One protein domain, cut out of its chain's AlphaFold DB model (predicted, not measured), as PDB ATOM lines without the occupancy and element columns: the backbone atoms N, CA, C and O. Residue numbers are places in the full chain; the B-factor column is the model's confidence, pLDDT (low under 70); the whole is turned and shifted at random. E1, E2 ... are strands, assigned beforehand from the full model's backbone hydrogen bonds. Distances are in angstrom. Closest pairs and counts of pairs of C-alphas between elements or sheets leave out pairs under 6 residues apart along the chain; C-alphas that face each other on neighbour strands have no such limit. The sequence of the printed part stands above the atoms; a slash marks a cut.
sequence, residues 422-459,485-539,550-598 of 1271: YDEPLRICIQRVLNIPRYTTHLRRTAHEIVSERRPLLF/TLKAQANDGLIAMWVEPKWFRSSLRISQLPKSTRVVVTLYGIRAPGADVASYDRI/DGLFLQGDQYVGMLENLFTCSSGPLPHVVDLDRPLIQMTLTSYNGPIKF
ATOM      1  N   TYR A 422      69.773  78.678  62.094       90.19
ATOM      2  CA  TYR A 422      69.994  77.418  62.813       90.19
ATOM      3  C   TYR A 422      71.348  77.405  63.521       90.19
ATOM      4  O   TYR A 422      72.391  77.144  62.919       90.19
ATOM      5  N   ASP A 423      71.330  77.681  64.822       88.25
ATOM      6  CA  ASP A 423      72.525  77.737  65.672       88.25
ATOM      7  C   ASP A 423      72.881  76.372  66.302       88.25
ATOM      8  O   ASP A 423      73.786  76.244  67.132       88.25
ATOM      9  N   GLU A 424      72.172  75.311  65.920       90.25
ATOM     10  CA  GLU A 424      72.418  73.959  66.395       90.25
ATOM     11  C   GLU A 424      73.689  73.340  65.778       90.25
ATOM     12  O   GLU A 424      74.005  73.563  64.604       90.25
ATOM     13  N   PRO A 425      74.423  72.506  66.543       93.44
ATOM     14  CA  PRO A 425      75.574  71.778  66.024       93.44
ATOM     15  C   PRO A 425      75.142  70.682  65.049       93.44
ATOM     16  O   PRO A 425      74.175  69.959  65.311       93.44
ATOM     17  N   LEU A 426      75.920  70.479  63.983       94.44
ATOM     18  CA  LEU A 426      75.725  69.357  63.064       94.44
ATOM     19  C   LEU A 426      75.863  68.021  63.813       94.44
ATOM     20  O   LEU A 426      76.821  67.810  64.566       94.44
ATOM     21  N   ARG A 427      74.919  67.094  63.596       95.38
ATOM     22  CA  ARG A 427      75.011  65.726  64.128       95.38
ATOM     23  C   ARG A 427      74.708  64.677  63.076       95.38
ATOM     24  O   ARG A 427      73.758  64.824  62.305       95.38
ATOM     25  N   ILE A 428      75.504  63.612  63.111       96.25
ATOM     26  CA  ILE A 428      75.496  62.519  62.136       96.25
ATOM     27  C   ILE A 428      75.603  61.198  62.889       96.25
ATOM     28  O   ILE A 428      76.357  61.091  63.853       96.25
ATOM     29  N   CYS A 429      74.868  60.185  62.453       96.00
ATOM     30  CA  CYS A 429      74.902  58.845  63.020       96.00
ATOM     31  C   CYS A 429      75.243  57.829  61.928       96.00
ATOM     32  O   CYS A 429      74.577  57.803  60.895       96.00
ATOM     33  N   ILE A 430      76.260  56.991  62.143       96.19
ATOM     34  CA  ILE A 430      76.614  55.913  61.208       96.19
ATOM     35  C   ILE A 430      75.916  54.631  61.652       96.19
ATOM     36  O   ILE A 430      76.190  54.126  62.738       96.19
ATOM     37  N   GLN A 431      75.021  54.101  60.816       93.38
ATOM     38  CA  GLN A 431      74.238  52.917  61.175       93.38
ATOM     39  C   GLN A 431      74.920  51.616  60.746       93.38
ATOM     40  O   GLN A 431      75.084  50.688  61.542       93.38
ATOM     41  N   ARG A 432      75.287  51.519  59.463       93.69
ATOM     42  CA  ARG A 432      75.845  50.297  58.866       93.69
ATOM     43  C   ARG A 432      76.491  50.552  57.512       93.69
ATOM     44  O   ARG A 432      76.122  51.493  56.812       93.69
ATOM     45  N   VAL A 433      77.383  49.645  57.128       95.75
ATOM     46  CA  VAL A 433      77.943  49.536  55.778       95.75
ATOM     47  C   VAL A 433      77.637  48.148  55.226       95.75
ATOM     48  O   VAL A 433      77.867  47.140  55.895       95.75
ATOM     49  N   LEU A 434      77.097  48.106  54.014       94.25
ATOM     50  CA  LEU A 434      76.624  46.909  53.324       94.25
ATOM     51  C   LEU A 434      77.509  46.605  52.113       94.25
ATOM     52  O   LEU A 434      78.135  47.506  51.556       94.25
ATOM     53  N   ASN A 435      77.509  45.341  51.688       94.38
ATOM     54  CA  ASN A 435      78.180  44.839  50.490       94.38
ATOM     55  C   ASN A 435      79.684  45.157  50.448       94.38
ATOM     56  O   ASN A 435      80.251  45.387  49.384       94.38
ATOM     57  N   ILE A 436      80.346  45.175  51.606       95.69
ATOM     58  CA  ILE A 436      81.786  45.409  51.715       95.69
ATOM     59  C   ILE A 436      82.514  44.281  50.966       95.69
ATOM     60  O   ILE A 436      82.245  43.100  51.226       95.69
ATOM     61  N   PRO A 437      83.439  44.601  50.045       94.06
ATOM     62  CA  PRO A 437      84.144  43.588  49.280       94.06
ATOM     63  C   PRO A 437      85.089  42.786  50.178       94.06
ATOM     64  O   PRO A 437      85.712  43.309  51.100       94.06
ATOM     65  N   ARG A 438      85.285  41.503  49.855       92.81
ATOM     66  CA  ARG A 438      86.292  40.638  50.505       92.81
ATOM     67  C   ARG A 438      87.729  40.935  50.053       92.81
ATOM     68  O   ARG A 438      88.614  40.097  50.215       92.81
ATOM     69  N   TYR A 439      87.965  42.100  49.461       91.94
ATOM     70  CA  TYR A 439      89.260  42.541  48.962       91.94
ATOM     71  C   TYR A 439      89.437  44.050  49.154       91.94
ATOM     72  O   TYR A 439      88.470  44.784  49.329       91.94
ATOM     73  N   THR A 440      90.683  44.504  49.088       89.81
ATOM     74  CA  THR A 440      91.067  45.914  48.951       89.81
ATOM     75  C   THR A 440      91.788  46.105  47.623       89.81
ATOM     76  O   THR A 440      92.434  45.173  47.127       89.81
ATOM     77  N   THR A 441      91.672  47.287  47.027       89.50
ATOM     78  CA  THR A 441      92.285  47.589  45.733       89.50
ATOM     79  C   THR A 441      93.614  48.303  45.943       89.50
ATOM     80  O   THR A 441      93.733  49.249  46.713       89.50
ATOM     81  N   HIS A 442      94.651  47.844  45.257       85.25
ATOM     82  CA  HIS A 442      96.000  48.389  45.347       85.25
ATOM     83  C   HIS A 442      96.478  48.746  43.952       85.25
ATOM     84  O   HIS A 442      96.314  47.972  43.015       85.25
ATOM     85  N   LEU A 443      97.113  49.901  43.798       79.38
ATOM     86  CA  LEU A 443      97.740  50.251  42.529       79.38
ATOM     87  C   LEU A 443      99.092  49.543  42.426       79.38
ATOM     88  O   LEU A 443     100.035  49.852  43.157       79.38
ATOM     89  N   ARG A 444      99.206  48.600  41.492       72.38
ATOM     90  CA  ARG A 444     100.464  47.964  41.117       72.38
ATOM     91  C   ARG A 444     101.043  48.688  39.908       72.38
ATOM     92  O   ARG A 444     100.466  48.703  38.824       72.38
ATOM     93  N   ARG A 445     102.216  49.286  40.095       57.53
ATOM     94  CA  ARG A 445     102.897  50.050  39.044       57.53
ATOM     95  C   ARG A 445     103.857  49.169  38.256       57.53
ATOM     96  O   ARG A 445     104.674  48.451  38.833       57.53
ATOM     97  N   THR A 446     103.785  49.270  36.934       52.44
ATOM     98  CA  THR A 446     104.832  48.813  36.014       52.44
ATOM     99  C   THR A 446     105.536  50.029  35.401       52.44
ATOM    100  O   THR A 446     105.184  51.168  35.692       52.44
ATOM    101  N   ALA A 447     106.553  49.814  34.561       41.56
ATOM    102  CA  ALA A 447     107.251  50.914  33.887       41.56
ATOM    103  C   ALA A 447     106.390  51.647  32.836       41.56
ATOM    104  O   ALA A 447     106.798  52.707  32.372       41.56
ATOM    105  N   HIS A 448     105.246  51.079  32.440       42.03
ATOM    106  CA  HIS A 448     104.431  51.578  31.329       42.03
ATOM    107  C   HIS A 448     102.962  51.805  31.692       42.03
ATOM    108  O   HIS A 448     102.305  52.582  31.015       42.03
ATOM    109  N   GLU A 449     102.455  51.159  32.747       50.06
ATOM    110  CA  GLU A 449     101.041  51.208  33.135       50.06
ATOM    111  C   GLU A 449     100.873  51.143  34.657       50.06
ATOM    112  O   GLU A 449     101.668  50.515  35.376       50.06
ATOM    113  N   ILE A 450      99.799  51.765  35.142       59.31
ATOM    114  CA  ILE A 450      99.278  51.572  36.493       59.31
ATOM    115  C   ILE A 450      98.123  50.579  36.385       59.31
ATOM    116  O   ILE A 450      97.125  50.868  35.737       59.31
ATOM    117  N   VAL A 451      98.253  49.419  37.027       67.25
ATOM    118  CA  VAL A 451      97.214  48.384  37.033       67.25
ATOM    119  C   VAL A 451      96.646  48.261  38.442       67.25
ATOM    120  O   VAL A 451      97.398  48.184  39.414       67.25
ATOM    121  N   SER A 452      95.324  48.220  38.574       78.25
ATOM    122  CA  SER A 452      94.661  47.906  39.840       78.25
ATOM    123  C   SER A 452      94.761  46.407  40.145       78.25
ATOM    124  O   SER A 452      94.344  45.569  39.346       78.25
ATOM    125  N   GLU A 453      95.282  46.057  41.314       86.94
ATOM    126  CA  GLU A 453      95.380  44.698  41.842       86.94
ATOM    127  C   GLU A 453      94.447  44.557  43.051       86.94
ATOM    128  O   GLU A 453      94.474  45.378  43.967       86.94
ATOM    129  N   ARG A 454      93.633  43.500  43.085       91.44
ATOM    130  CA  ARG A 454      92.761  43.196  44.229       91.44
ATOM    131  C   ARG A 454      93.483  42.262  45.192       91.44
ATOM    132  O   ARG A 454      93.937  41.192  44.790       91.44
ATOM    133  N   ARG A 455      93.570  42.644  46.466       88.88
ATOM    134  CA  ARG A 455      94.173  41.838  47.538       88.88
ATOM    135  C   ARG A 455      93.110  41.389  48.531       88.88
ATOM    136  O   ARG A 455      92.276  42.219  48.876       88.88
ATOM    137  N   PRO A 456      93.131  40.138  49.024       89.56
ATOM    138  CA  PRO A 456      92.167  39.673  50.018       89.56
ATOM    139  C   PRO A 456      92.095  40.604  51.230       89.56
ATOM    140  O   PRO A 456      93.118  41.100  51.702       89.56
ATOM    141  N   LEU A 457      90.887  40.833  51.737       88.62
ATOM    142  CA  LEU A 457      90.673  41.610  52.949       88.62
ATOM    143  C   LEU A 457      91.219  40.826  54.149       88.62
ATOM    144  O   LEU A 457      90.800  39.698  54.402       88.62
ATOM    145  N   LEU A 458      92.158  41.428  54.880       85.06
ATOM    146  CA  LEU A 458      92.862  40.772  55.991       85.06
ATOM    147  C   LEU A 458      92.243  41.054  57.366       85.06
ATOM    148  O   LEU A 458      92.644  40.448  58.360       85.06
ATOM    149  N   PHE A 459      91.283  41.974  57.438       85.75
ATOM    150  CA  PHE A 459      90.733  42.483  58.690       85.75
ATOM    151  C   PHE A 459      89.365  41.873  58.968       85.75
ATOM    152  O   PHE A 459      88.508  41.828  58.089       85.75
ATOM    153  N   THR A 485      82.648  43.674  64.155       92.62
ATOM    154  CA  THR A 485      83.098  42.516  63.377       92.62
ATOM    155  C   THR A 485      82.294  42.389  62.088       92.62
ATOM    156  O   THR A 485      81.060  42.405  62.101       92.62
ATOM    157  N   LEU A 486      82.997  42.195  60.973       93.69
ATOM    158  CA  LEU A 486      82.405  41.945  59.664       93.69
ATOM    159  C   LEU A 486      81.662  40.604  59.642       93.69
ATOM    160  O   LEU A 486      82.199  39.569  60.040       93.69
ATOM    161  N   LYS A 487      80.430  40.608  59.124       92.69
ATOM    162  CA  LYS A 487      79.602  39.401  58.950       92.69
ATOM    163  C   LYS A 487      79.357  39.131  57.470       92.69
ATOM    164  O   LYS A 487      79.315  40.059  56.675       92.69
ATOM    165  N   ALA A 488      79.182  37.866  57.094       89.88
ATOM    166  CA  ALA A 488      78.877  37.501  55.712       89.88
ATOM    167  C   ALA A 488      77.408  37.797  55.360       89.88
ATOM    168  O   ALA A 488      76.506  37.551  56.166       89.88
ATOM    169  N   GLN A 489      77.184  38.284  54.140       86.75
ATOM    170  CA  GLN A 489      75.869  38.431  53.517       86.75
ATOM    171  C   GLN A 489      75.616  37.312  52.495       86.75
ATOM    172  O   GLN A 489      76.520  36.564  52.120       86.75
ATOM    173  N   ALA A 490      74.368  37.196  52.033       81.62
ATOM    174  CA  ALA A 490      73.957  36.184  51.057       81.62
ATOM    175  C   ALA A 490      74.573  36.382  49.655       81.62
ATOM    176  O   ALA A 490      74.690  35.423  48.901       81.62
ATOM    177  N   ASN A 491      74.983  37.606  49.311       79.75
ATOM    178  CA  ASN A 491      75.558  37.994  48.017       79.75
ATOM    179  C   ASN A 491      77.100  37.934  47.988       79.75
ATOM    180  O   ASN A 491      77.729  38.668  47.236       79.75
ATOM    181  N   ASP A 492      77.713  37.109  48.844       81.69
ATOM    182  CA  ASP A 492      79.172  36.994  49.044       81.69
ATOM    183  C   ASP A 492      79.881  38.268  49.575       81.69
ATOM    184  O   ASP A 492      81.065  38.235  49.914       81.69
ATOM    185  N   GLY A 493      79.151  39.374  49.754       88.38
ATOM    186  CA  GLY A 493      79.622  40.587  50.422       88.38
ATOM    187  C   GLY A 493      79.709  40.458  51.948       88.38
ATOM    188  O   GLY A 493      79.243  39.488  52.557       88.38
ATOM    189  N   LEU A 494      80.318  41.462  52.581       94.44
ATOM    190  CA  LEU A 494      80.401  41.601  54.035       94.44
ATOM    191  C   LEU A 494      79.566  42.796  54.526       94.44
ATOM    192  O   LEU A 494      79.432  43.802  53.837       94.44
ATOM    193  N   ILE A 495      79.047  42.709  55.748       94.31
ATOM    194  CA  ILE A 495      78.310  43.786  56.420       94.31
ATOM    195  C   ILE A 495      79.013  44.186  57.719       94.31
ATOM    196  O   ILE A 495      79.409  43.327  58.513       94.31
ATOM    197  N   ALA A 496      79.116  45.493  57.946       94.62
ATOM    198  CA  ALA A 496      79.456  46.099  59.227       94.62
ATOM    199  C   ALA A 496      78.196  46.754  59.802       94.62
ATOM    200  O   ALA A 496      77.585  47.601  59.149       94.62
ATOM    201  N   MET A 497      77.784  46.352  61.002       92.50
ATOM    202  CA  MET A 497      76.570  46.862  61.645       92.50
ATOM    203  C   MET A 497      76.880  47.266  63.082       92.50
ATOM    204  O   MET A 497      77.405  46.458  63.852       92.50
ATOM    205  N   TRP A 498      76.531  48.500  63.439       92.88
ATOM    206  CA  TRP A 498      76.648  49.013  64.799       92.88
ATOM    207  C   TRP A 498      75.284  48.908  65.477       92.88
ATOM    208  O   TRP A 498      74.341  49.586  65.086       92.88
ATOM    209  N   VAL A 499      75.165  48.000  66.452       84.06
ATOM    210  CA  VAL A 499      73.895  47.719  67.153       84.06
ATOM    211  C   VAL A 499      73.440  48.927  67.976       84.06
ATOM    212  O   VAL A 499      72.250  49.225  68.023       84.06
ATOM    213  N   GLU A 500      74.396  49.651  68.558       85.19
ATOM    214  CA  GLU A 500      74.191  50.922  69.254       85.19
ATOM    215  C   GLU A 500      74.950  52.024  68.495       85.19
ATOM    216  O   GLU A 500      76.102  52.332  68.818       85.19
ATOM    217  N   PRO A 501      74.368  52.566  67.410       86.00
ATOM    218  CA  PRO A 501      75.064  53.519  66.564       86.00
ATOM    219  C   PRO A 501      75.242  54.857  67.295       86.00
ATOM    220  O   PRO A 501      74.320  55.407  67.903       86.00
ATOM    221  N   LYS A 502      76.472  55.373  67.258       90.06
ATOM    222  CA  LYS A 502      76.887  56.592  67.958       90.06
ATOM    223  C   LYS A 502      76.514  57.832  67.143       90.06
ATOM    224  O   LYS A 502      76.856  57.929  65.966       90.06
ATOM    225  N   TRP A 503      75.904  58.816  67.804       94.44
ATOM    226  CA  TRP A 503      75.760  60.167  67.259       94.44
ATOM    227  C   TRP A 503      77.061  60.950  67.430       94.44
ATOM    228  O   TRP A 503      77.522  61.195  68.546       94.44
ATOM    229  N   PHE A 504      77.633  61.368  66.313       96.19
ATOM    230  CA  PHE A 504      78.744  62.300  66.244       96.19
ATOM    231  C   PHE A 504      78.203  63.724  66.289       96.19
ATOM    232  O   PHE A 504      77.245  64.040  65.585       96.19
ATOM    233  N   ARG A 505      78.798  64.578  67.123       95.81
ATOM    234  CA  ARG A 505      78.423  65.986  67.283       95.81
ATOM    235  C   ARG A 505      79.603  66.858  66.875       95.81
ATOM    236  O   ARG A 505      80.663  66.740  67.477       95.81
ATOM    237  N   SER A 506      79.383  67.718  65.891       94.69
ATOM    238  CA  SER A 506      80.343  68.715  65.423       94.69
ATOM    239  C   SER A 506      80.415  69.913  66.369       94.69
ATOM    240  O   SER A 506      79.436  70.248  67.047       94.69
ATOM    241  N   SER A 507      81.576  70.561  66.404       92.38
ATOM    242  CA  SER A 507      81.742  71.902  66.973       92.38
ATOM    243  C   SER A 507      81.185  73.000  66.060       92.38
ATOM    244  O   SER A 507      80.834  74.073  66.555       92.38
ATOM    245  N   LEU A 508      81.037  72.722  64.760       91.75
ATOM    246  CA  LEU A 508      80.452  73.627  63.776       91.75
ATOM    247  C   LEU A 508      78.922  73.642  63.874       91.75
ATOM    248  O   LEU A 508      78.259  72.604  63.994       91.75
ATOM    249  N   ARG A 509      78.361  74.847  63.780       91.62
ATOM    250  CA  ARG A 509      76.914  75.095  63.767       91.62
ATOM    251  C   ARG A 509      76.398  75.177  62.340       91.62
ATOM    252  O   ARG A 509      77.136  75.610  61.460       91.62
ATOM    253  N   ILE A 510      75.136  74.815  62.105       91.62
ATOM    254  CA  ILE A 510      74.532  74.853  60.759       91.62
ATOM    255  C   ILE A 510      74.627  76.253  60.139       91.62
ATOM    256  O   ILE A 510      74.982  76.382  58.967       91.62
ATOM    257  N   SER A 511      74.411  77.296  60.938       89.81
ATOM    258  CA  SER A 511      74.546  78.698  60.541       89.81
ATOM    259  C   SER A 511      75.939  79.065  60.019       89.81
ATOM    260  O   SER A 511      76.053  79.998  59.226       89.81
ATOM    261  N   GLN A 512      76.983  78.328  60.407       88.44
ATOM    262  CA  GLN A 512      78.382  78.575  60.046       88.44
ATOM    263  C   GLN A 512      78.870  77.726  58.868       88.44
ATOM    264  O   GLN A 512      80.003  77.912  58.435       88.44
ATOM    265  N   LEU A 513      78.069  76.781  58.360       91.25
ATOM    266  CA  LEU A 513      78.508  75.855  57.313       91.25
ATOM    267  C   LEU A 513      78.497  76.525  55.930       91.25
ATOM    268  O   LEU A 513      77.429  76.942  55.475       91.25
ATOM    269  N   PRO A 514      79.644  76.597  55.227       91.69
ATOM    270  CA  PRO A 514      79.670  76.961  53.816       91.69
ATOM    271  C   PRO A 514      78.787  76.047  52.958       91.69
ATOM    272  O   PRO A 514      78.647  74.853  53.229       91.69
ATOM    273  N   LYS A 515      78.289  76.567  51.830       92.12
ATOM    274  CA  LYS A 515      77.531  75.767  50.849       92.12
ATOM    275  C   LYS A 515      78.314  74.540  50.354       92.12
ATOM    276  O   LYS A 515      77.734  73.487  50.125       92.12
ATOM    277  N   SER A 516      79.634  74.662  50.216       92.12
ATOM    278  CA  SER A 516      80.538  73.599  49.751       92.12
ATOM    279  C   SER A 516      80.956  72.592  50.831       92.12
ATOM    280  O   SER A 516      81.800  71.731  50.561       92.12
ATOM    281  N   THR A 517      80.413  72.679  52.052       94.31
ATOM    282  CA  THR A 517      80.732  71.720  53.112       94.31
ATOM    283  C   THR A 517      80.254  70.322  52.754       94.31
ATOM    284  O   THR A 517      79.112  70.105  52.341       94.31
ATOM    285  N   ARG A 518      81.125  69.341  52.984       95.12
ATOM    286  CA  ARG A 518      80.828  67.924  52.799       95.12
ATOM    287  C   ARG A 518      81.312  67.093  53.970       95.12
ATOM    288  O   ARG A 518      82.278  67.443  54.645       95.12
ATOM    289  N   VAL A 519      80.658  65.960  54.159       96.75
ATOM    290  CA  VAL A 519      81.057  64.933  55.117       96.75
ATOM    291  C   VAL A 519      81.714  63.809  54.344       96.75
ATOM    292  O   VAL A 519      81.157  63.342  53.353       96.75
ATOM    293  N   VAL A 520      82.882  63.372  54.799       97.31
ATOM    294  CA  VAL A 520      83.594  62.209  54.274       97.31
ATOM    295  C   VAL A 520      83.570  61.122  55.338       97.31
ATOM    296  O   VAL A 520      83.871  61.369  56.505       97.31
ATOM    297  N   VAL A 521      83.193  59.913  54.929       97.19
ATOM    298  CA  VAL A 521      83.188  58.739  55.801       97.19
ATOM    299  C   VAL A 521      84.112  57.690  55.216       97.19
ATOM    300  O   VAL A 521      83.930  57.254  54.077       97.19
ATOM    301  N   THR A 522      85.090  57.261  56.008       96.75
ATOM    302  CA  THR A 522      86.084  56.271  55.589       96.75
ATOM    303  C   THR A 522      86.030  55.049  56.495       96.75
ATOM    304  O   THR A 522      86.122  55.162  57.715       96.75
ATOM    305  N   LEU A 523      85.887  53.869  55.890       96.50
ATOM    306  CA  LEU A 523      85.893  52.587  56.583       96.50
ATOM    307  C   LEU A 523      87.320  52.037  56.639       96.50
ATOM    308  O   LEU A 523      87.943  51.803  55.599       96.50
ATOM    309  N   TYR A 524      87.807  51.783  57.849       94.69
ATOM    310  CA  TYR A 524      89.125  51.222  58.109       94.69
ATOM    311  C   TYR A 524      89.030  49.816  58.695       94.69
ATOM    312  O   TYR A 524      88.184  49.544  59.544       94.69
ATOM    313  N   GLY A 525      89.927  48.932  58.266       92.00
ATOM    314  CA  GLY A 525      90.184  47.650  58.909       92.00
ATOM    315  C   GLY A 525      91.152  47.808  60.077       92.00
ATOM    316  O   GLY A 525      92.175  48.480  59.941       92.00
ATOM    317  N   ILE A 526      90.840  47.168  61.208       86.81
ATOM    318  CA  ILE A 526      91.675  47.185  62.415       86.81
ATOM    319  C   ILE A 526      92.130  45.768  62.795       86.81
ATOM    320  O   ILE A 526      91.398  44.787  62.626       86.81
ATOM    321  N   ARG A 527      93.371  45.637  63.282       74.50
ATOM    322  CA  ARG A 527      93.905  44.356  63.781       74.50
ATOM    323  C   ARG A 527      93.414  44.078  65.201       74.50
ATOM    324  O   ARG A 527      93.175  45.002  65.971       74.50
ATOM    325  N   ALA A 528      93.303  42.794  65.548       58.41
ATOM    326  CA  ALA A 528      92.952  42.371  66.900       58.41
ATOM    327  C   ALA A 528      93.967  42.906  67.941       58.41
ATOM    328  O   ALA A 528      95.157  43.015  67.617       58.41
ATOM    329  N   PRO A 529      93.535  43.207  69.181       49.84
ATOM    330  CA  PRO A 529      94.421  43.703  70.234       49.84
ATOM    331  C   PRO A 529      95.581  42.723  70.487       49.84
ATOM    332  O   PRO A 529      95.337  41.558  70.796       49.84
ATOM    333  N   GLY A 530      96.834  43.178  70.341       51.19
ATOM    334  CA  GLY A 530      98.047  42.373  70.589       51.19
ATOM    335  C   GLY A 530      99.025  42.228  69.410       51.19
ATOM    336  O   GLY A 530     100.081  41.624  69.582       51.19
ATOM    337  N   ALA A 531      98.716  42.781  68.233       48.84
ATOM    338  CA  ALA A 531      99.674  42.931  67.133       48.84
ATOM    339  C   ALA A 531     100.428  44.273  67.243       48.84
ATOM    340  O   ALA A 531      99.820  45.295  67.556       48.84
ATOM    341  N   ASP A 532     101.737  44.257  66.987       42.69
ATOM    342  CA  ASP A 532     102.638  45.413  67.094       42.69
ATOM    343  C   ASP A 532     102.140  46.628  66.269       42.69
ATOM    344  O   ASP A 532     101.747  46.471  65.113       42.69
ATOM    345  N   VAL A 533     102.127  47.805  66.911       45.16
ATOM    346  CA  VAL A 533     101.841  49.187  66.446       45.16
ATOM    347  C   VAL A 533     100.857  49.374  65.262       45.16
ATOM    348  O   VAL A 533     101.207  49.205  64.100       45.16
ATOM    349  N   ALA A 534      99.637  49.836  65.583       51.88
ATOM    350  CA  ALA A 534      98.648  50.542  64.741       51.88
ATOM    351  C   ALA A 534      98.804  50.448  63.200       51.88
ATOM    352  O   ALA A 534      99.270  51.389  62.560       51.88
ATOM    353  N   SER A 535      98.327  49.366  62.576       60.25
ATOM    354  CA  SER A 535      98.123  49.324  61.117       60.25
ATOM    355  C   SER A 535      96.627  49.436  60.787       60.25
ATOM    356  O   SER A 535      95.922  48.423  60.781       60.25
ATOM    357  N   TYR A 536      96.143  50.660  60.564       79.38
ATOM    358  CA  TYR A 536      94.842  50.924  59.937       79.38
ATOM    359  C   TYR A 536      94.984  50.753  58.422       79.38
ATOM    360  O   TYR A 536      95.837  51.411  57.829       79.38
ATOM    361  N   ASP A 537      94.121  49.957  57.788       85.62
ATOM    362  CA  ASP A 537      94.037  49.904  56.321       85.62
ATOM    363  C   ASP A 537      92.688  50.443  55.853       85.62
ATOM    364  O   ASP A 537      91.630  49.988  56.290       85.62
ATOM    365  N   ARG A 538      92.712  51.409  54.934       92.06
ATOM    366  CA  ARG A 538      91.499  51.934  54.299       92.06
ATOM    367  C   ARG A 538      90.871  50.854  53.414       92.06
ATOM    368  O   ARG A 538      91.561  50.276  52.578       92.06
ATOM    369  N   ILE A 539      89.567  50.624  53.564       94.69
ATOM    370  CA  ILE A 539      88.804  49.639  52.779       94.69
ATOM    371  C   ILE A 539      87.897  50.345  51.770       94.69
ATOM    372  O   ILE A 539      87.950  50.059  50.577       94.69
ATOM    373  N   ASP A 550      70.399  72.348  44.813       91.69
ATOM    374  CA  ASP A 550      69.465  73.470  44.994       91.69
ATOM    375  C   ASP A 550      69.817  74.330  46.225       91.69
ATOM    376  O   ASP A 550      69.145  75.324  46.527       91.69
ATOM    377  N   GLY A 551      70.875  73.954  46.949       93.44
ATOM    378  CA  GLY A 551      71.296  74.572  48.197       93.44
ATOM    379  C   GLY A 551      70.448  74.153  49.397       93.44
ATOM    380  O   GLY A 551      70.396  74.906  50.368       93.44
ATOM    381  N   LEU A 552      69.762  73.007  49.348       95.31
ATOM    382  CA  LEU A 552      68.980  72.493  50.474       95.31
ATOM    383  C   LEU A 552      69.836  71.603  51.376       95.31
ATOM    384  O   LEU A 552      70.549  70.724  50.897       95.31
ATOM    385  N   PHE A 553      69.739  71.819  52.686       95.62
ATOM    386  CA  PHE A 553      70.445  71.034  53.694       95.62
ATOM    387  C   PHE A 553      69.860  69.621  53.811       95.62
ATOM    388  O   PHE A 553      68.641  69.452  53.939       95.62
ATOM    389  N   LEU A 554      70.732  68.612  53.816       94.50
ATOM    390  CA  LEU A 554      70.350  67.207  53.941       94.50
ATOM    391  C   LEU A 554      69.907  66.850  55.363       94.50
ATOM    392  O   LEU A 554      70.538  67.228  56.348       94.50
ATOM    393  N   GLN A 555      68.829  66.073  55.473       93.88
ATOM    394  CA  GLN A 555      68.191  65.720  56.744       93.88
ATOM    395  C   GLN A 555      67.721  64.259  56.726       93.88
ATOM    396  O   GLN A 555      67.387  63.725  55.669       93.88
ATOM    397  N   GLY A 556      67.663  63.612  57.892       94.50
ATOM    398  CA  GLY A 556      67.167  62.240  58.029       94.50
ATOM    399  C   GLY A 556      68.103  61.169  57.462       94.50
ATOM    400  O   GLY A 556      69.319  61.358  57.392       94.50
ATOM    401  N   ASP A 557      67.535  60.018  57.099       93.12
ATOM    402  CA  ASP A 557      68.285  58.859  56.607       93.12
ATOM    403  C   ASP A 557      68.836  59.089  55.196       93.12
ATOM    404  O   ASP A 557      68.108  59.448  54.273       93.12
ATOM    405  N   GLN A 558      70.129  58.828  55.034       94.75
ATOM    406  CA  GLN A 558      70.872  58.936  53.788       94.75
ATOM    407  C   GLN A 558      71.516  57.591  53.448       94.75
ATOM    408  O   GLN A 558      72.167  56.959  54.288       94.75
ATOM    409  N   TYR A 559      71.363  57.185  52.191       94.69
ATOM    410  CA  TYR A 559      72.043  56.034  51.608       94.69
ATOM    411  C   TYR A 559      73.009  56.539  50.550       94.69
ATOM    412  O   TYR A 559      72.605  57.256  49.639       94.69
ATOM    413  N   VAL A 560      74.282  56.173  50.674       94.81
ATOM    414  CA  VAL A 560      75.332  56.682  49.784       94.81
ATOM    415  C   VAL A 560      76.181  55.522  49.294       94.81
ATOM    416  O   VAL A 560      76.587  54.666  50.084       94.81
ATOM    417  N   GLY A 561      76.461  55.492  47.992       94.62
ATOM    418  CA  GLY A 561      77.417  54.547  47.423       94.62
ATOM    419  C   GLY A 561      78.809  54.770  48.013       94.62
ATOM    420  O   GLY A 561      79.263  55.907  48.156       94.62
ATOM    421  N   MET A 562      79.493  53.689  48.374       95.12
ATOM    422  CA  MET A 562      80.882  53.742  48.812       95.12
ATOM    423  C   MET A 562      81.825  53.371  47.676       95.12
ATOM    424  O   MET A 562      81.585  52.443  46.906       95.12
ATOM    425  N   LEU A 563      82.921  54.113  47.601       94.00
ATOM    426  CA  LEU A 563      83.999  53.936  46.648       94.00
ATOM    427  C   LEU A 563      85.148  53.142  47.281       94.00
ATOM    428  O   LEU A 563      85.273  53.053  48.504       94.00
ATOM    429  N   GLU A 564      85.998  52.563  46.436       92.06
ATOM    430  CA  GLU A 564      87.172  51.797  46.868       92.06
ATOM    431  C   GLU A 564      88.203  52.663  47.630       92.06
ATOM    432  O   GLU A 564      88.162  53.892  47.666       92.06
ATOM    433  N   ASN A 565      89.186  52.026  48.255       90.12
ATOM    434  CA  ASN A 565      90.181  52.695  49.097       90.12
ATOM    435  C   ASN A 565      91.135  53.660  48.364       90.12
ATOM    436  O   ASN A 565      91.875  54.389  49.024       90.12
ATOM    437  N   LEU A 566      91.144  53.664  47.030       87.94
ATOM    438  CA  LEU A 566      91.980  54.559  46.223       87.94
ATOM    439  C   LEU A 566      91.420  55.985  46.130       87.94
ATOM    440  O   LEU A 566      92.165  56.914  45.830       87.94
ATOM    441  N   PHE A 567      90.131  56.164  46.417       89.00
ATOM    442  CA  PHE A 567      89.467  57.460  46.369       89.00
ATOM    443  C   PHE A 567      89.642  58.220  47.700       89.00
ATOM    444  O   PHE A 567      90.036  57.655  48.725       89.00
ATOM    445  N   THR A 568      89.391  59.532  47.693       83.31
ATOM    446  CA  THR A 568      89.561  60.403  48.878       83.31
ATOM    447  C   THR A 568      88.328  61.238  49.216       83.31
ATOM    448  O   THR A 568      88.172  61.605  50.374       83.31
ATOM    449  N   CYS A 569      87.458  61.535  48.241       92.12
ATOM    450  CA  CYS A 569      86.166  62.237  48.389       92.12
ATOM    451  C   CYS A 569      86.201  63.644  49.031       92.12
ATOM    452  O   CYS A 569      85.163  64.305  49.119       92.12
ATOM    453  N   SER A 570      87.372  64.146  49.436       91.38
ATOM    454  CA  SER A 570      87.544  65.426  50.141       91.38
ATOM    455  C   SER A 570      87.247  66.658  49.280       91.38
ATOM    456  O   SER A 570      86.954  67.730  49.805       91.38
ATOM    457  N   SER A 571      87.290  66.516  47.956       89.38
ATOM    458  CA  SER A 571      86.919  67.543  46.978       89.38
ATOM    459  C   SER A 571      86.397  66.883  45.700       89.38
ATOM    460  O   SER A 571      86.571  65.676  45.511       89.38
ATOM    461  N   GLY A 572      85.738  67.659  44.837       86.56
ATOM    462  CA  GLY A 572      85.307  67.173  43.528       86.56
ATOM    463  C   GLY A 572      84.017  66.347  43.514       86.56
ATOM    464  O   GLY A 572      83.201  66.497  44.433       86.56
ATOM    465  N   PRO A 573      83.804  65.507  42.472       86.25
ATOM    466  CA  PRO A 573      82.594  64.702  42.323       86.25
ATOM    467  C   PRO A 573      82.419  63.673  43.430       86.25
ATOM    468  O   PRO A 573      83.385  63.105  43.938       86.25
ATOM    469  N   LEU A 574      81.153  63.414  43.736       91.50
ATOM    470  CA  LEU A 574      80.698  62.386  44.658       91.50
ATOM    471  C   LEU A 574      79.724  61.453  43.921       91.50
ATOM    472  O   LEU A 574      79.164  61.860  42.904       91.50
ATOM    473  N   PRO A 575      79.518  60.216  44.398       88.62
ATOM    474  CA  PRO A 575      78.514  59.324  43.824       88.62
ATOM    475  C   PRO A 575      77.102  59.856  44.086       88.62
ATOM    476  O   PRO A 575      76.747  60.096  45.242       88.62
ATOM    477  N   HIS A 576      76.277  59.990  43.044       90.88
ATOM    478  CA  HIS A 576      74.883  60.446  43.189       90.88
ATOM    479  C   HIS A 576      73.841  59.356  42.923       90.88
ATOM    480  O   HIS A 576      72.649  59.577  43.142       90.88
ATOM    481  N   VAL A 577      74.281  58.185  42.461       89.25
ATOM    482  CA  VAL A 577      73.439  57.014  42.198       89.25
ATOM    483  C   VAL A 577      73.799  55.910  43.186       89.25
ATOM    484  O   VAL A 577      74.973  55.591  43.380       89.25
ATOM    485  N   VAL A 578      72.783  55.295  43.793       90.50
ATOM    486  CA  VAL A 578      72.953  54.177  44.727       90.50
ATOM    487  C   VAL A 578      72.640  52.864  44.020       90.50
ATOM    488  O   VAL A 578      71.483  52.554  43.731       90.50
ATOM    489  N   ASP A 579      73.680  52.077  43.763       89.06
ATOM    490  CA  ASP A 579      73.576  50.703  43.272       89.06
ATOM    491  C   ASP A 579      73.514  49.739  44.470       89.06
ATOM    492  O   ASP A 579      74.453  49.655  45.264       89.06
ATOM    493  N   LEU A 580      72.389  49.032  44.609       88.69
ATOM    494  CA  LEU A 580      72.113  48.132  45.734       88.69
ATOM    495  C   LEU A 580      73.011  46.886  45.758       88.69
ATOM    496  O   LEU A 580      73.108  46.248  46.807       88.69
ATOM    497  N   ASP A 581      73.675  46.558  44.647       88.06
ATOM    498  CA  ASP A 581      74.614  45.435  44.551       88.06
ATOM    499  C   ASP A 581      76.067  45.854  44.840       88.06
ATOM    500  O   ASP A 581      76.958  45.008  44.957       88.06
ATOM    501  N   ARG A 582      76.324  47.158  44.992       91.69
ATOM    502  CA  ARG A 582      77.644  47.727  45.304       91.69
ATOM    503  C   ARG A 582      77.767  48.116  46.780       91.69
ATOM    504  O   ARG A 582      76.758  48.157  47.492       91.69
ATOM    505  N   PRO A 583      78.996  48.380  47.273       95.06
ATOM    506  CA  PRO A 583      79.202  48.859  48.634       95.06
ATOM    507  C   PRO A 583      78.418  50.147  48.895       95.06
ATOM    508  O   PRO A 583      78.491  51.084  48.100       95.06
ATOM    509  N   LEU A 584      77.685  50.214  50.004       94.94
ATOM    510  CA  LEU A 584      76.911  51.403  50.374       94.94
ATOM    511  C   LEU A 584      76.837  51.584  51.890       94.94
ATOM    512  O   LEU A 584      76.858  50.614  52.653       94.94
ATOM    513  N   ILE A 585      76.727  52.835  52.322       95.81
ATOM    514  CA  ILE A 585      76.601  53.222  53.727       95.81
ATOM    515  C   ILE A 585      75.210  53.779  54.004       95.81
ATOM    516  O   ILE A 585      74.643  54.496  53.180       95.81
ATOM    517  N   GLN A 586      74.682  53.464  55.185       95.25
ATOM    518  CA  GLN A 586      73.518  54.133  55.750       95.25
ATOM    519  C   GLN A 586      73.955  55.017  56.917       95.25
ATOM    520  O   GLN A 586      74.552  54.535  57.889       95.25
ATOM    521  N   MET A 587      73.611  56.296  56.832       95.19
ATOM    522  CA  MET A 587      73.826  57.279  57.890       95.19
ATOM    523  C   MET A 587      72.571  58.126  58.104       95.19
ATOM    524  O   MET A 587      71.743  58.233  57.208       95.19
ATOM    525  N   THR A 588      72.434  58.737  59.275       95.56
ATOM    526  CA  THR A 588      71.296  59.604  59.608       95.56
ATOM    527  C   THR A 588      71.804  60.975  60.018       95.56
ATOM    528  O   THR A 588      72.652  61.079  60.907       95.56
ATOM    529  N   LEU A 589      71.279  62.025  59.390       95.44
ATOM    530  CA  LEU A 589      71.467  63.412  59.814       95.44
ATOM    531  C   LEU A 589      70.288  63.863  60.679       95.44
ATOM    532  O   LEU A 589      69.189  63.313  60.608       95.44
ATOM    533  N   THR A 590      70.517  64.885  61.501       93.38
ATOM    534  CA  THR A 590      69.445  65.493  62.306       93.38
ATOM    535  C   THR A 590      68.364  66.085  61.399       93.38
ATOM    536  O   THR A 590      68.685  66.735  60.405       93.38
ATOM    537  N   SER A 591      67.098  65.868  61.751       91.75
ATOM    538  CA  SER A 591      65.944  66.439  61.052       91.75
ATOM    539  C   SER A 591      65.382  67.646  61.802       91.75
ATOM    540  O   SER A 591      65.346  67.658  63.033       91.75
ATOM    541  N   TYR A 592      64.898  68.624  61.047       91.38
ATOM    542  CA  TYR A 592      64.347  69.896  61.497       91.38
ATOM    543  C   TYR A 592      62.945  70.113  60.908       91.38
ATOM    544  O   TYR A 592      62.487  69.387  60.022       91.38
ATOM    545  N   ASN A 593      62.243  71.132  61.407       87.25
ATOM    546  CA  ASN A 593      60.920  71.496  60.906       87.25
ATOM    547  C   ASN A 593      61.035  72.182  59.537       87.25
ATOM    548  O   ASN A 593      61.275  73.385  59.460       87.25
ATOM    549  N   GLY A 594      60.824  71.416  58.467       88.50
ATOM    550  CA  GLY A 594      60.814  71.912  57.090       88.50
ATOM    551  C   GLY A 594      62.194  71.940  56.409       88.50
ATOM    552  O   GLY A 594      63.217  71.623  57.020       88.50
ATOM    553  N   PRO A 595      62.233  72.279  55.108       92.62
ATOM    554  CA  PRO A 595      63.476  72.375  54.351       92.62
ATOM    555  C   PRO A 595      64.284  73.608  54.776       92.62
ATOM    556  O   PRO A 595      63.731  74.696  54.951       92.62
ATOM    557  N   ILE A 596      65.601  73.436  54.889       94.50
ATOM    558  CA  ILE A 596      66.554  74.509  55.195       94.50
ATOM    559  C   ILE A 596      67.354  74.801  53.927       94.50
ATOM    560  O   ILE A 596      67.931  73.882  53.349       94.50
ATOM    561  N   LYS A 597      67.400  76.061  53.496       95.06
ATOM    562  CA  LYS A 597      68.168  76.525  52.338       95.06
ATOM    563  C   LYS A 597      69.386  77.325  52.790       95.06
ATOM    564  O   LYS A 597      69.291  78.112  53.730       95.06
ATOM    565  N   PHE A 598      70.513  77.141  52.109       93.38
ATOM    566  CA  PHE A 598      71.720  77.930  52.336       93.38
ATOM    567  C   PHE A 598      71.442  79.430  52.143       93.38
ATOM    568  O   PHE A 598      71.022  79.851  51.063       93.38
TER     569      PHE A 598
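AT A GLANCE: This is residues 422 to 459, 485 to 539 and 550 to 598 of the 1271 residues of an uncharacterized protein of Saprolegnia parasitica (strain CBS 223.65) (UniProt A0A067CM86). A twisted sheet of E1, E4, E5, E8 and E9 makes a wall, and the long strand E6 crosses over one face of it without close contact. At one end the hairpin of E2 and E3 reaches away from the sheet as an arm, where E1 turns at 87 degrees and runs on into E2. The printed part has 142 residues with nine named strands, E1 to E9 in order, and no named helix; it is all strand, though 62 residues are in named elements, under half, and all neighbour strands are antiparallel. It is only just loose, close to compact, with a radius of gyration of the C-alphas of 17.7 A and spans of 51 by 40 by 34 A.

IN THESE COORDINATES: Find C-alpha 425 at (75.574, 71.778, 66.024); from there E1, the longest strand by residues, runs through residues 425 to 436 over 30.6 A. Next come E2, residues 439 to 445, 18.5 A, and E3, residues 450 to 456, 19.4 A. Beyond the first cut look for E4, residues 494 to 497, 10.0 A, and E5, residues 503 to 509, 15.4 A. E6, residues 517 to 526, starts at C-alpha 517 (80.732, 71.720, 53.112) and covers 28.4 A; E7, residues 537 to 539, covers 6.3 A. After the second cut come E8, residues 556 to 561, 16.6 A, and E9, residues 584 to 589, 16.2 A, ending at C-alpha 589 (71.467, 63.412, 59.814).

HOW THE PARTS SIT: Begin with E1, whose pairing is staggered. On one side of it lie E5, beside residues 425 to 429 with N 504 and O 428 2.8 A apart, and E4, beside residues 432 to 436 with N 433 and O 496 2.9 A apart. On the other side E9 lies beside residues 428 to 434, with N 429 and O 588 2.8 A apart. E8 and E9 form a hairpin, with N 558 and O 587 2.8 A apart. E1 and E6 are apart. E6 and E7 form a hairpin, with N 525 and O 537 2.8 A apart, and so do E2 and E3, with N 442 and O 453 2.8 A apart. The closest C-alphas of E2 and E7, those of Thr 440 and Ile 539, are 5.8 A apart.

THE WHOLE: The two C-alphas farthest apart, those of Ala 447 and Asn 593, are 57.4 A apart. Residues 460 to 484 are not printed, with 9.0 A between C-alphas 459 and 485; residues 540 to 549 are not printed either, with 31.7 A between C-alphas 539 and 550. The link from E8 to E9, residues 562 to 583, is long. Mean pLDDT of the printed part is 87.0; residues 445 to 451 and 528 to 535 are under 70.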